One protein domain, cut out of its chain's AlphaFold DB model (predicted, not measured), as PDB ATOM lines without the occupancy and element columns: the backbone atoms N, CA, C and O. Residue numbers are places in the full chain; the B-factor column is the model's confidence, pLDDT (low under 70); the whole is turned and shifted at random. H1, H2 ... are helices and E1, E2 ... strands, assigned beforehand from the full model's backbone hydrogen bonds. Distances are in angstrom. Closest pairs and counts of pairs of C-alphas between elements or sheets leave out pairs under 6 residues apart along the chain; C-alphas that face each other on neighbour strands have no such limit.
ATOM      1  N   GLU A  10     188.923 315.141 285.577       88.31
ATOM      2  CA  GLU A  10     189.838 314.203 284.928       88.31
ATOM      3  C   GLU A  10     190.099 312.953 285.786       88.31
ATOM      4  O   GLU A  10     190.068 311.832 285.277       88.31
ATOM      5  N   GLU A  11     190.306 313.112 287.094       90.19
ATOM      6  CA  GLU A  11     190.480 311.979 288.011       90.19
ATOM      7  C   GLU A  11     189.204 311.151 288.162       90.19
ATOM      8  O   GLU A  11     189.284 309.926 288.291       90.19
ATOM      9  N   LEU A  12     188.032 311.791 288.125       90.00
ATOM     10  CA  LEU A  12     186.749 311.090 288.107       90.00
ATOM     11  C   LEU A  12     186.615 310.226 286.849       90.00
ATOM     12  O   LEU A  12     186.325 309.036 286.972       90.00
ATOM     13  N   HIS A  13     186.922 310.775 285.669       91.06
ATOM     14  CA  HIS A  13     186.914 310.007 284.421       91.06
ATOM     15  C   HIS A  13     187.903 308.837 284.456       91.06
ATOM     16  O   HIS A  13     187.526 307.722 284.108       91.06
ATOM     17  N   LYS A  14     189.138 309.041 284.945       91.94
ATOM     18  CA  LYS A  14     190.131 307.957 285.078       91.94
ATOM     19  C   LYS A  14     189.653 306.848 286.017       91.94
ATOM     20  O   LYS A  14     189.878 305.669 285.751       91.94
ATOM     21  N   LYS A  15     188.988 307.206 287.122       92.94
ATOM     22  CA  LYS A  15     188.409 306.224 288.053       92.94
ATOM     23  C   LYS A  15     187.264 305.440 287.419       92.94
ATOM     24  O   LYS A  15     187.226 304.223 287.584       92.94
ATOM     25  N   GLN A  16     186.367 306.112 286.701       93.88
ATOM     26  CA  GLN A  16     185.264 305.455 285.999       93.88
ATOM     27  C   GLN A  16     185.775 304.529 284.897       93.88
ATOM     28  O   GLN A  16     185.409 303.360 284.865       93.88
ATOM     29  N   GLU A  17     186.698 304.997 284.060       94.81
ATOM     30  CA  GLU A  17     187.295 304.176 283.008       94.81
ATOM     31  C   GLU A  17     187.995 302.938 283.585       94.81
ATOM     32  O   GLU A  17     187.815 301.836 283.074       94.81
ATOM     33  N   LYS A  18     188.711 303.075 284.711       95.75
ATOM     34  CA  LYS A  18     189.302 301.925 285.412       95.75
ATOM     35  C   LYS A  18     188.243 300.950 285.944       95.75
ATOM     36  O   LYS A  18     188.457 299.743 285.853       95.75
ATOM     37  N   LYS A  19     187.127 301.451 286.492       95.31
ATOM     38  CA  LYS A  19     185.994 300.620 286.943       95.31
ATOM     39  C   LYS A  19     185.440 299.805 285.771       95.31
ATOM     40  O   LYS A  19     185.397 298.581 285.858       95.31
ATOM     41  N   TYR A  20     185.067 300.470 284.679       96.06
ATOM     42  CA  TYR A  20     184.433 299.819 283.530       96.06
ATOM     43  C   TYR A  20     185.386 298.910 282.762       96.06
ATOM     44  O   TYR A  20     184.971 297.839 282.333       96.06
ATOM     45  N   LYS A  21     186.676 299.255 282.684       96.50
ATOM     46  CA  LYS A  21     187.691 298.324 282.186       96.50
ATOM     47  C   LYS A  21     187.748 297.055 283.043       96.50
ATOM     48  O   LYS A  21     187.808 295.959 282.503       96.50
ATOM     49  N   GLY A  22     187.703 297.195 284.369       96.25
ATOM     50  CA  GLY A  22     187.687 296.052 285.283       96.25
ATOM     51  C   GLY A  22     186.477 295.140 285.074       96.25
ATOM     52  O   GLY A  22     186.627 293.926 285.124       96.25
ATOM     53  N   ILE A  23     185.300 295.708 284.796       95.56
ATOM     54  CA  ILE A  23     184.097 294.940 284.439       95.56
ATOM     55  C   ILE A  23     184.297 294.244 283.089       95.56
ATOM     56  O   ILE A  23     184.140 293.032 282.996       95.56
ATOM     57  N   PHE A  24     184.729 294.982 282.068       96.81
ATOM     58  CA  PHE A  24     184.998 294.452 280.732       96.81
ATOM     59  C   PHE A  24     185.986 293.280 280.734       96.81
ATOM     60  O   PHE A  24     185.810 292.320 279.982       96.81
ATOM     61  N   ASP A  25     187.031 293.354 281.557       96.88
ATOM     62  CA  ASP A  25     188.068 292.326 281.658       96.88
ATOM     63  C   ASP A  25     187.562 291.033 282.336       96.88
ATOM     64  O   ASP A  25     188.199 289.997 282.178       96.88
ATOM     65  N   ARG A  26     186.422 291.056 283.053       95.69
ATOM     66  CA  ARG A  26     185.806 289.851 283.653       95.69
ATOM     67  C   ARG A  26     185.124 288.944 282.633       95.69
ATOM     68  O   ARG A  26     184.875 287.784 282.944       95.69
ATOM     69  N   PHE A  27     184.781 289.487 281.469       96.75
ATOM     70  CA  PHE A  27     183.954 288.805 280.485       96.75
ATOM     71  C   PHE A  27     184.765 288.313 279.293       96.75
ATOM     72  O   PHE A  27     185.684 288.993 278.838       96.75
ATOM     73  N   GLU A  28     184.380 287.187 278.708       97.38
ATOM     74  CA  GLU A  28     184.969 286.671 277.471       97.38
ATOM     75  C   GLU A  28     183.917 286.533 276.368       97.38
ATOM     76  O   GLU A  28     182.759 286.202 276.621       97.38
ATOM     77  N   ILE A  29     184.311 286.775 275.112       97.62
ATOM     78  CA  ILE A  29     183.420 286.490 273.982       97.62
ATOM     79  C   ILE A  29     183.209 284.978 273.927       97.62
ATOM     80  O   ILE A  29     184.156 284.196 273.884       97.62
ATOM     81  N   GLY A  30     181.946 284.581 273.912       97.31
ATOM     82  CA  GLY A  30     181.498 283.204 273.947       97.31
ATOM     83  C   GLY A  30     181.187 282.663 275.340       97.31
ATOM     84  O   GLY A  30     180.676 281.546 275.428       97.31
ATOM     85  N   GLN A  31     181.437 283.441 276.395       97.31
ATOM     86  CA  GLN A  31     181.047 283.108 277.759       97.31
ATOM     87  C   GLN A  31     179.521 283.024 277.888       97.31
ATOM     88  O   GLN A  31     178.799 283.865 277.349       97.31
ATOM     89  N   GLN A  32     179.054 282.014 278.624       97.25
ATOM     90  CA  GLN A  32     177.674 281.920 279.096       97.25
ATOM     91  C   GLN A  32     177.501 282.800 280.330       97.25
ATOM     92  O   GLN A  32     178.334 282.763 281.239       97.25
ATOM     93  N   ILE A  33     176.427 283.573 280.352       94.94
ATOM     94  CA  ILE A  33     176.098 284.489 281.434       94.94
ATOM     95  C   ILE A  33     174.654 284.307 281.882       94.94
ATOM     96  O   ILE A  33     173.831 283.755 281.151       94.94
ATOM     97  N   GLU A  34     174.357 284.835 283.061       95.38
ATOM     98  CA  GLU A  34     173.014 284.946 283.611       95.38
ATOM     99  C   GLU A  34     172.744 286.416 283.958       95.38
ATOM    100  O   GLU A  34     173.583 287.084 284.570       95.38
ATOM    101  N   LEU A  35     171.590 286.932 283.535       93.12
ATOM    102  CA  LEU A  35     171.193 288.313 283.799       93.12
ATOM    103  C   LEU A  35     170.661 288.460 285.225       93.12
ATOM    104  O   LEU A  35     169.724 287.762 285.618       93.12
ATOM    105  N   SER A  36     171.188 289.426 285.981       91.69
ATOM    106  CA  SER A  36     170.574 289.875 287.239       91.69
ATOM    107  C   SER A  36     169.526 290.964 287.031       91.69
ATOM    108  O   SER A  36     168.688 291.199 287.898       91.69
ATOM    109  N   SER A  37     169.603 291.671 285.912       89.25
ATOM    110  CA  SER A  37     168.710 292.762 285.533       89.25
ATOM    111  C   SER A  37     168.887 293.050 284.045       89.25
ATOM    112  O   SER A  37     169.716 292.442 283.372       89.25
ATOM    113  N   SER A  38     168.091 293.967 283.507       84.06
ATOM    114  CA  SER A  38     168.401 294.598 282.231       84.06
ATOM    115  C   SER A  38     167.816 295.998 282.215       84.06
ATOM    116  O   SER A  38     166.598 296.187 282.204       84.06
ATOM    117  N   SER A  39     168.697 296.992 282.239       80.94
ATOM    118  CA  SER A  39     168.293 298.399 282.215       80.94
ATOM    119  C   SER A  39     167.775 298.841 280.839       80.94
ATOM    120  O   SER A  39     166.946 299.747 280.753       80.94
ATOM    121  N   TYR A  40     168.255 298.208 279.762       81.88
ATOM    122  CA  TYR A  40     167.867 298.527 278.383       81.88
ATOM    123  C   TYR A  40     166.654 297.728 277.898       81.88
ATOM    124  O   TYR A  40     165.889 298.229 277.079       81.88
ATOM    125  N   GLU A  41     166.471 296.514 278.420       85.12
ATOM    126  CA  GLU A  41     165.423 295.574 278.011       85.12
ATOM    127  C   GLU A  41     164.698 295.055 279.264       85.12
ATOM    128  O   GLU A  41     164.933 293.922 279.690       85.12
ATOM    129  N   PRO A  42     163.845 295.878 279.900       84.56
ATOM    130  CA  PRO A  42     163.256 295.570 281.207       84.56
ATOM    131  C   PRO A  42     162.302 294.368 281.194       84.56
ATOM    132  O   PRO A  42     161.962 293.850 282.257       84.56
ATOM    133  N   ASP A  43     161.872 293.926 280.010       88.62
ATOM    134  CA  ASP A  43     161.021 292.749 279.829       88.62
ATOM    135  C   ASP A  43     161.812 291.430 279.882       88.62
ATOM    136  O   ASP A  43     161.213 290.355 279.982       88.62
ATOM    137  N   LEU A  44     163.152 291.482 279.831       88.75
ATOM    138  CA  LEU A  44     163.975 290.290 280.005       88.75
ATOM    139  C   LEU A  44     163.854 289.774 281.446       88.75
ATOM    140  O   LEU A  44     164.057 290.535 282.397       88.75
ATOM    141  N   PRO A  45     163.545 288.481 281.638       88.25
ATOM    142  CA  PRO A  45     163.381 287.938 282.972       88.25
ATOM    143  C   PRO A  45     164.720 287.887 283.714       88.25
ATOM    144  O   PRO A  45     165.768 287.591 283.137       88.25
ATOM    145  N   PHE A  46     164.663 288.104 285.029       90.50
ATOM    146  CA  PHE A  46     165.763 287.756 285.927       90.50
ATOM    147  C   PHE A  46     166.160 286.290 285.717       90.50
ATOM    148  O   PHE A  46     165.290 285.418 285.657       90.50
ATOM    149  N   GLY A  47     167.459 286.017 285.634       91.25
ATOM    150  CA  GLY A  47     167.976 284.675 285.393       91.25
ATOM    151  C   GLY A  47     167.964 284.254 283.922       91.25
ATOM    152  O   GLY A  47     168.271 283.101 283.622       91.25
ATOM    153  N   ALA A  48     167.612 285.148 282.987       92.81
ATOM    154  CA  ALA A  48     167.774 284.872 281.564       92.81
ATOM    155  C   ALA A  48     169.242 284.540 281.264       92.81
ATOM    156  O   ALA A  48     170.151 285.266 281.671       92.81
ATOM    157  N   THR A  49     169.466 283.443 280.548       95.44
ATOM    158  CA  THR A  49     170.808 282.982 280.199       95.44
ATOM    159  C   THR A  49     171.125 283.288 278.749       95.44
ATOM    160  O   THR A  49     170.272 283.123 277.878       95.44
ATOM    161  N   GLY A  50     172.362 283.683 278.473       95.12
ATOM    162  CA  GLY A  50     172.790 283.999 277.117       95.12
ATOM    163  C   GLY A  50     174.285 283.884 276.921       95.12
ATOM    164  O   GLY A  50     175.051 283.659 277.858       95.12
ATOM    165  N   LYS A  51     174.708 284.070 275.673       97.88
ATOM    166  CA  LYS A  51     176.112 284.008 275.282       97.88
ATOM    167  C   LYS A  51     176.615 285.378 274.857       97.88
ATOM    168  O   LYS A  51     176.013 286.018 274.003       97.88
ATOM    169  N   ILE A  52     177.757 285.810 275.383       97.94
ATOM    170  CA  ILE A  52     178.391 287.056 274.936       97.94
ATOM    171  C   ILE A  52     178.905 286.882 273.503       97.94
ATOM    172  O   ILE A  52     179.676 285.963 273.222       97.94
ATOM    173  N   VAL A  53     178.530 287.786 272.602       98.12
ATOM    174  CA  VAL A  53     178.968 287.798 271.194       98.12
ATOM    175  C   VAL A  53     179.811 289.024 270.836       98.12
ATOM    176  O   VAL A  53     180.541 288.996 269.848       98.12
ATOM    177  N   ASP A  54     179.736 290.099 271.620       98.19
ATOM    178  CA  ASP A  54     180.631 291.261 271.544       98.19
ATOM    179  C   ASP A  54     180.671 291.969 272.908       98.19
ATOM    180  O   ASP A  54     179.783 291.779 273.738       98.19
ATOM    181  N   LYS A  55     181.688 292.795 273.153       97.62
ATOM    182  CA  LYS A  55     181.774 293.628 274.358       97.62
ATOM    183  C   LYS A  55     182.507 294.931 274.078       97.62
ATOM    184  O   LYS A  55     183.472 294.964 273.315       97.62
ATOM    185  N   LYS A  56     182.084 296.012 274.729       97.00
ATOM    186  CA  LYS A  56     182.686 297.348 274.616       97.00
ATOM    187  C   LYS A  56     182.728 298.013 275.983       97.00
ATOM    188  O   LYS A  56     181.893 297.746 276.833       97.00
ATOM    189  N   TYR A  57     183.691 298.902 276.194       96.12
ATOM    190  CA  TYR A  57     183.700 299.750 277.380       96.12
ATOM    191  C   TYR A  57     184.191 301.151 277.047       96.12
ATOM    192  O   TYR A  57     184.889 301.381 276.059       96.12
ATOM    193  N   SER A  58     183.813 302.098 277.892       93.00
ATOM    194  CA  SER A  58     184.289 303.473 277.862       93.00
ATOM    195  C   SER A  58     184.344 304.022 279.285       93.00
ATOM    196  O   SER A  58     184.048 303.330 280.259       93.00
ATOM    197  N   LYS A  59     184.661 305.309 279.425       90.31
ATOM    198  CA  LYS A  59     184.519 306.009 280.707       90.31
ATOM    199  C   LYS A  59     183.072 306.066 281.229       90.31
ATOM    200  O   LYS A  59     182.887 306.387 282.395       90.31
ATOM    201  N   ASN A  60     182.073 305.791 280.387       90.31
ATOM    202  CA  ASN A  60     180.658 305.913 280.743       90.31
ATOM    203  C   ASN A  60     179.988 304.577 281.099       90.31
ATOM    204  O   ASN A  60     178.886 304.607 281.629       90.31
ATOM    205  N   GLY A  61     180.598 303.436 280.775       93.88
ATOM    206  CA  GLY A  61     179.910 302.149 280.864       93.88
ATOM    207  C   GLY A  61     180.713 300.991 280.290       93.88
ATOM    208  O   GLY A  61     181.740 301.193 279.630       93.88
ATOM    209  N   CYS A  62     180.220 299.781 280.531       96.19
ATOM    210  CA  CYS A  62     180.644 298.560 279.862       96.19
ATOM    211  C   CYS A  62     179.392 297.908 279.283       96.19
ATOM    212  O   CYS A  62     178.536 297.508 280.053       96.19
ATOM    213  N   ASP A  63     179.302 297.770 277.966       96.62
ATOM    214  CA  ASP A  63     178.156 297.142 277.309       96.62
ATOM    215  C   ASP A  63     178.565 295.771 276.760       96.62
ATOM    216  O   ASP A  63     179.632 295.612 276.150       96.62
ATOM    217  N   LEU A  64     177.705 294.776 276.950       96.81
ATOM    218  CA  LEU A  64     177.855 293.430 276.408       96.81
ATOM    219  C   LEU A  64     176.771 293.207 275.362       96.81
ATOM    220  O   LEU A  64     175.599 293.448 275.628       96.81
ATOM    221  N   ARG A  65     177.144 292.719 274.180       97.25
ATOM    222  CA  ARG A  65     176.170 292.194 273.225       97.25
ATOM    223  C   ARG A  65     175.997 290.717 273.508       97.25
ATOM    224  O   ARG A  65     176.981 289.971 273.469       97.25
ATOM    225  N   VAL A  66     174.772 290.305 273.783       96.69
ATOM    226  CA  VAL A  66     174.440 288.944 274.200       96.69
ATOM    227  C   VAL A  66     173.423 288.335 273.257       96.69
ATOM    228  O   VAL A  66     172.523 289.024 272.794       96.69
ATOM    229  N   ASP A  67     173.595 287.050 272.977       97.06
ATOM    230  CA  ASP A  67     172.641 286.207 272.270       97.06
ATOM    231  C   ASP A  67     171.824 285.413 273.299       97.06
ATOM    232  O   ASP A  67     172.362 284.552 274.006       97.06
ATOM    233  N   LEU A  68     170.541 285.749 273.402       93.00
ATOM    234  CA  LEU A  68     169.541 285.116 274.258       93.00
ATOM    235  C   LEU A  68     168.677 284.191 273.389       93.00
ATOM    236  O   LEU A  68     167.568 284.543 272.994       93.00
ATOM    237  N   GLU A  69     169.220 283.023 273.039       90.62
ATOM    238  CA  GLU A  69     168.541 281.992 272.231       90.62
ATOM    239  C   GLU A  69     168.050 282.473 270.846       90.62
ATOM    240  O   GLU A  69     166.982 282.092 270.367       90.62
ATOM    241  N   GLY A  70     168.849 283.294 270.165       92.31
ATOM    242  CA  GLY A  70     168.567 283.845 268.839       92.31
ATOM    243  C   GLY A  70     168.102 285.302 268.854       92.31
ATOM    244  O   GLY A  70     167.954 285.896 267.783       92.31
ATOM    245  N   TYR A  71     167.893 285.892 270.036       92.62
ATOM    246  CA  TYR A  71     167.666 287.326 270.201       92.62
ATOM    247  C   TYR A  71     168.950 288.022 270.658       92.62
ATOM    248  O   TYR A  71     169.386 287.857 271.797       92.62
ATOM    249  N   GLU A  72     169.558 288.814 269.773       95.56
ATOM    250  CA  GLU A  72     170.740 289.601 270.117       95.56
ATOM    251  C   GLU A  72     170.370 290.997 270.621       95.56
ATOM    252  O   GLU A  72     169.720 291.767 269.912       95.56
ATOM    253  N   THR A  73     170.861 291.365 271.804       95.38
ATOM    254  CA  THR A  73     170.680 292.712 272.362       95.38
ATOM    255  C   THR A  73     171.909 293.178 273.141       95.38
ATOM    256  O   THR A  73     172.818 292.393 273.427       95.38
ATOM    257  N   TRP A  74     171.969 294.475 273.442       95.19
ATOM    258  CA  TRP A  74     173.003 295.066 274.289       95.19
ATOM    259  C   TRP A  74     172.491 295.207 275.722       95.19
ATOM    260  O   TRP A  74     171.400 295.724 275.946       95.19
ATOM    261  N   ILE A  75     173.305 294.785 276.685       94.62
ATOM    262  CA  ILE A  75     173.047 294.894 278.124       94.62
ATOM    263  C   ILE A  75     174.214 295.607 278.814       94.62
ATOM    264  O   ILE A  75     175.343 295.572 278.316       94.62
ATOM    265  N   ASP A  76     173.963 296.219 279.972       94.88
ATOM    266  CA  ASP A  76     175.042 296.732 280.818       94.88
ATOM    267  C   ASP A  76     175.806 295.549 281.444       94.88
ATOM    268  O   ASP A  76     175.218 294.594 281.945       94.88
ATOM    269  N   GLY A  77     177.134 295.592 281.429       93.19
ATOM    270  CA  GLY A  77     177.979 294.594 282.078       93.19
ATOM    271  C   GLY A  77     177.848 294.585 283.605       93.19
ATOM    272  O   GLY A  77     178.289 293.629 284.239       93.19
TER     273      GLY A  77
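Overview. This is residues 10 to 77 of the 81 residues of an uncharacterized protein of Bacillus thuringiensis MC28 (UniProt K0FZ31). A strongly twisted sheet of four antiparallel strands has one helix, H1, packed along its two inner strands, E2 and E3, while a long loop, residues 35 to 48, joins E1 to E2. The long axis runs from the first residues of H1 to the turn between E3 and E4. The printed part has 68 residues, in the order H1 E1 E2 E3 E4, of mixed class; the sheet's order is E1 - E2 - E3 - E4. It is compact, with a radius of gyration of the C-alphas of 12.5 A, yet elongated in outline, 40 by 23 by 15 A.

Along the chain. H1, residues 10 to 25, begins with C-alpha 10 at (189.838, 314.203, 284.928) and is 22.2 A long. E1 is residues 32 to 34, 7.2 A. E2, residues 49 to 58, spans 24.6 A and bends by 74 degrees at residue 53. E3, residues 61 to 68, spans 21.0 A. E4, residues 71 to 76, spans 16.0 A and ends with C-alpha 76 at (175.042, 296.732, 280.818).

Arrangement. The strands form a meander, each the antiparallel neighbour of the one before, in three hairpins. E2 pairs with E1 over residues 49 to 51 (N 33 to O 50, 2.8 A) and with E3 over residues 51 to 58 (N 56 to O 63, 2.9 A). E3 and E4 have N 64 and O 75 within hydrogen-bond range, 2.8 A. E1 and E4 are apart. H1 is on the sheet at a height of 6.1 A, over E2 and, only just, E3, with 3 C-alphas falling on E3. On the local plane it runs along the strands, at 26 degrees to E2. The closest C-alphas of H1 and E3 are those of Tyr 20 and Cys 62, 5.4 A. In H1 every O i to N i+4 pair is within hydrogen-bond range.

Size, cuts and confidence. The C-alphas farthest apart, of Glu 10 and Glu 69, are 40.6 A apart. The printed part has no cut. The link E1 to E2 is long. No printed residue is under 70 in pLDDT.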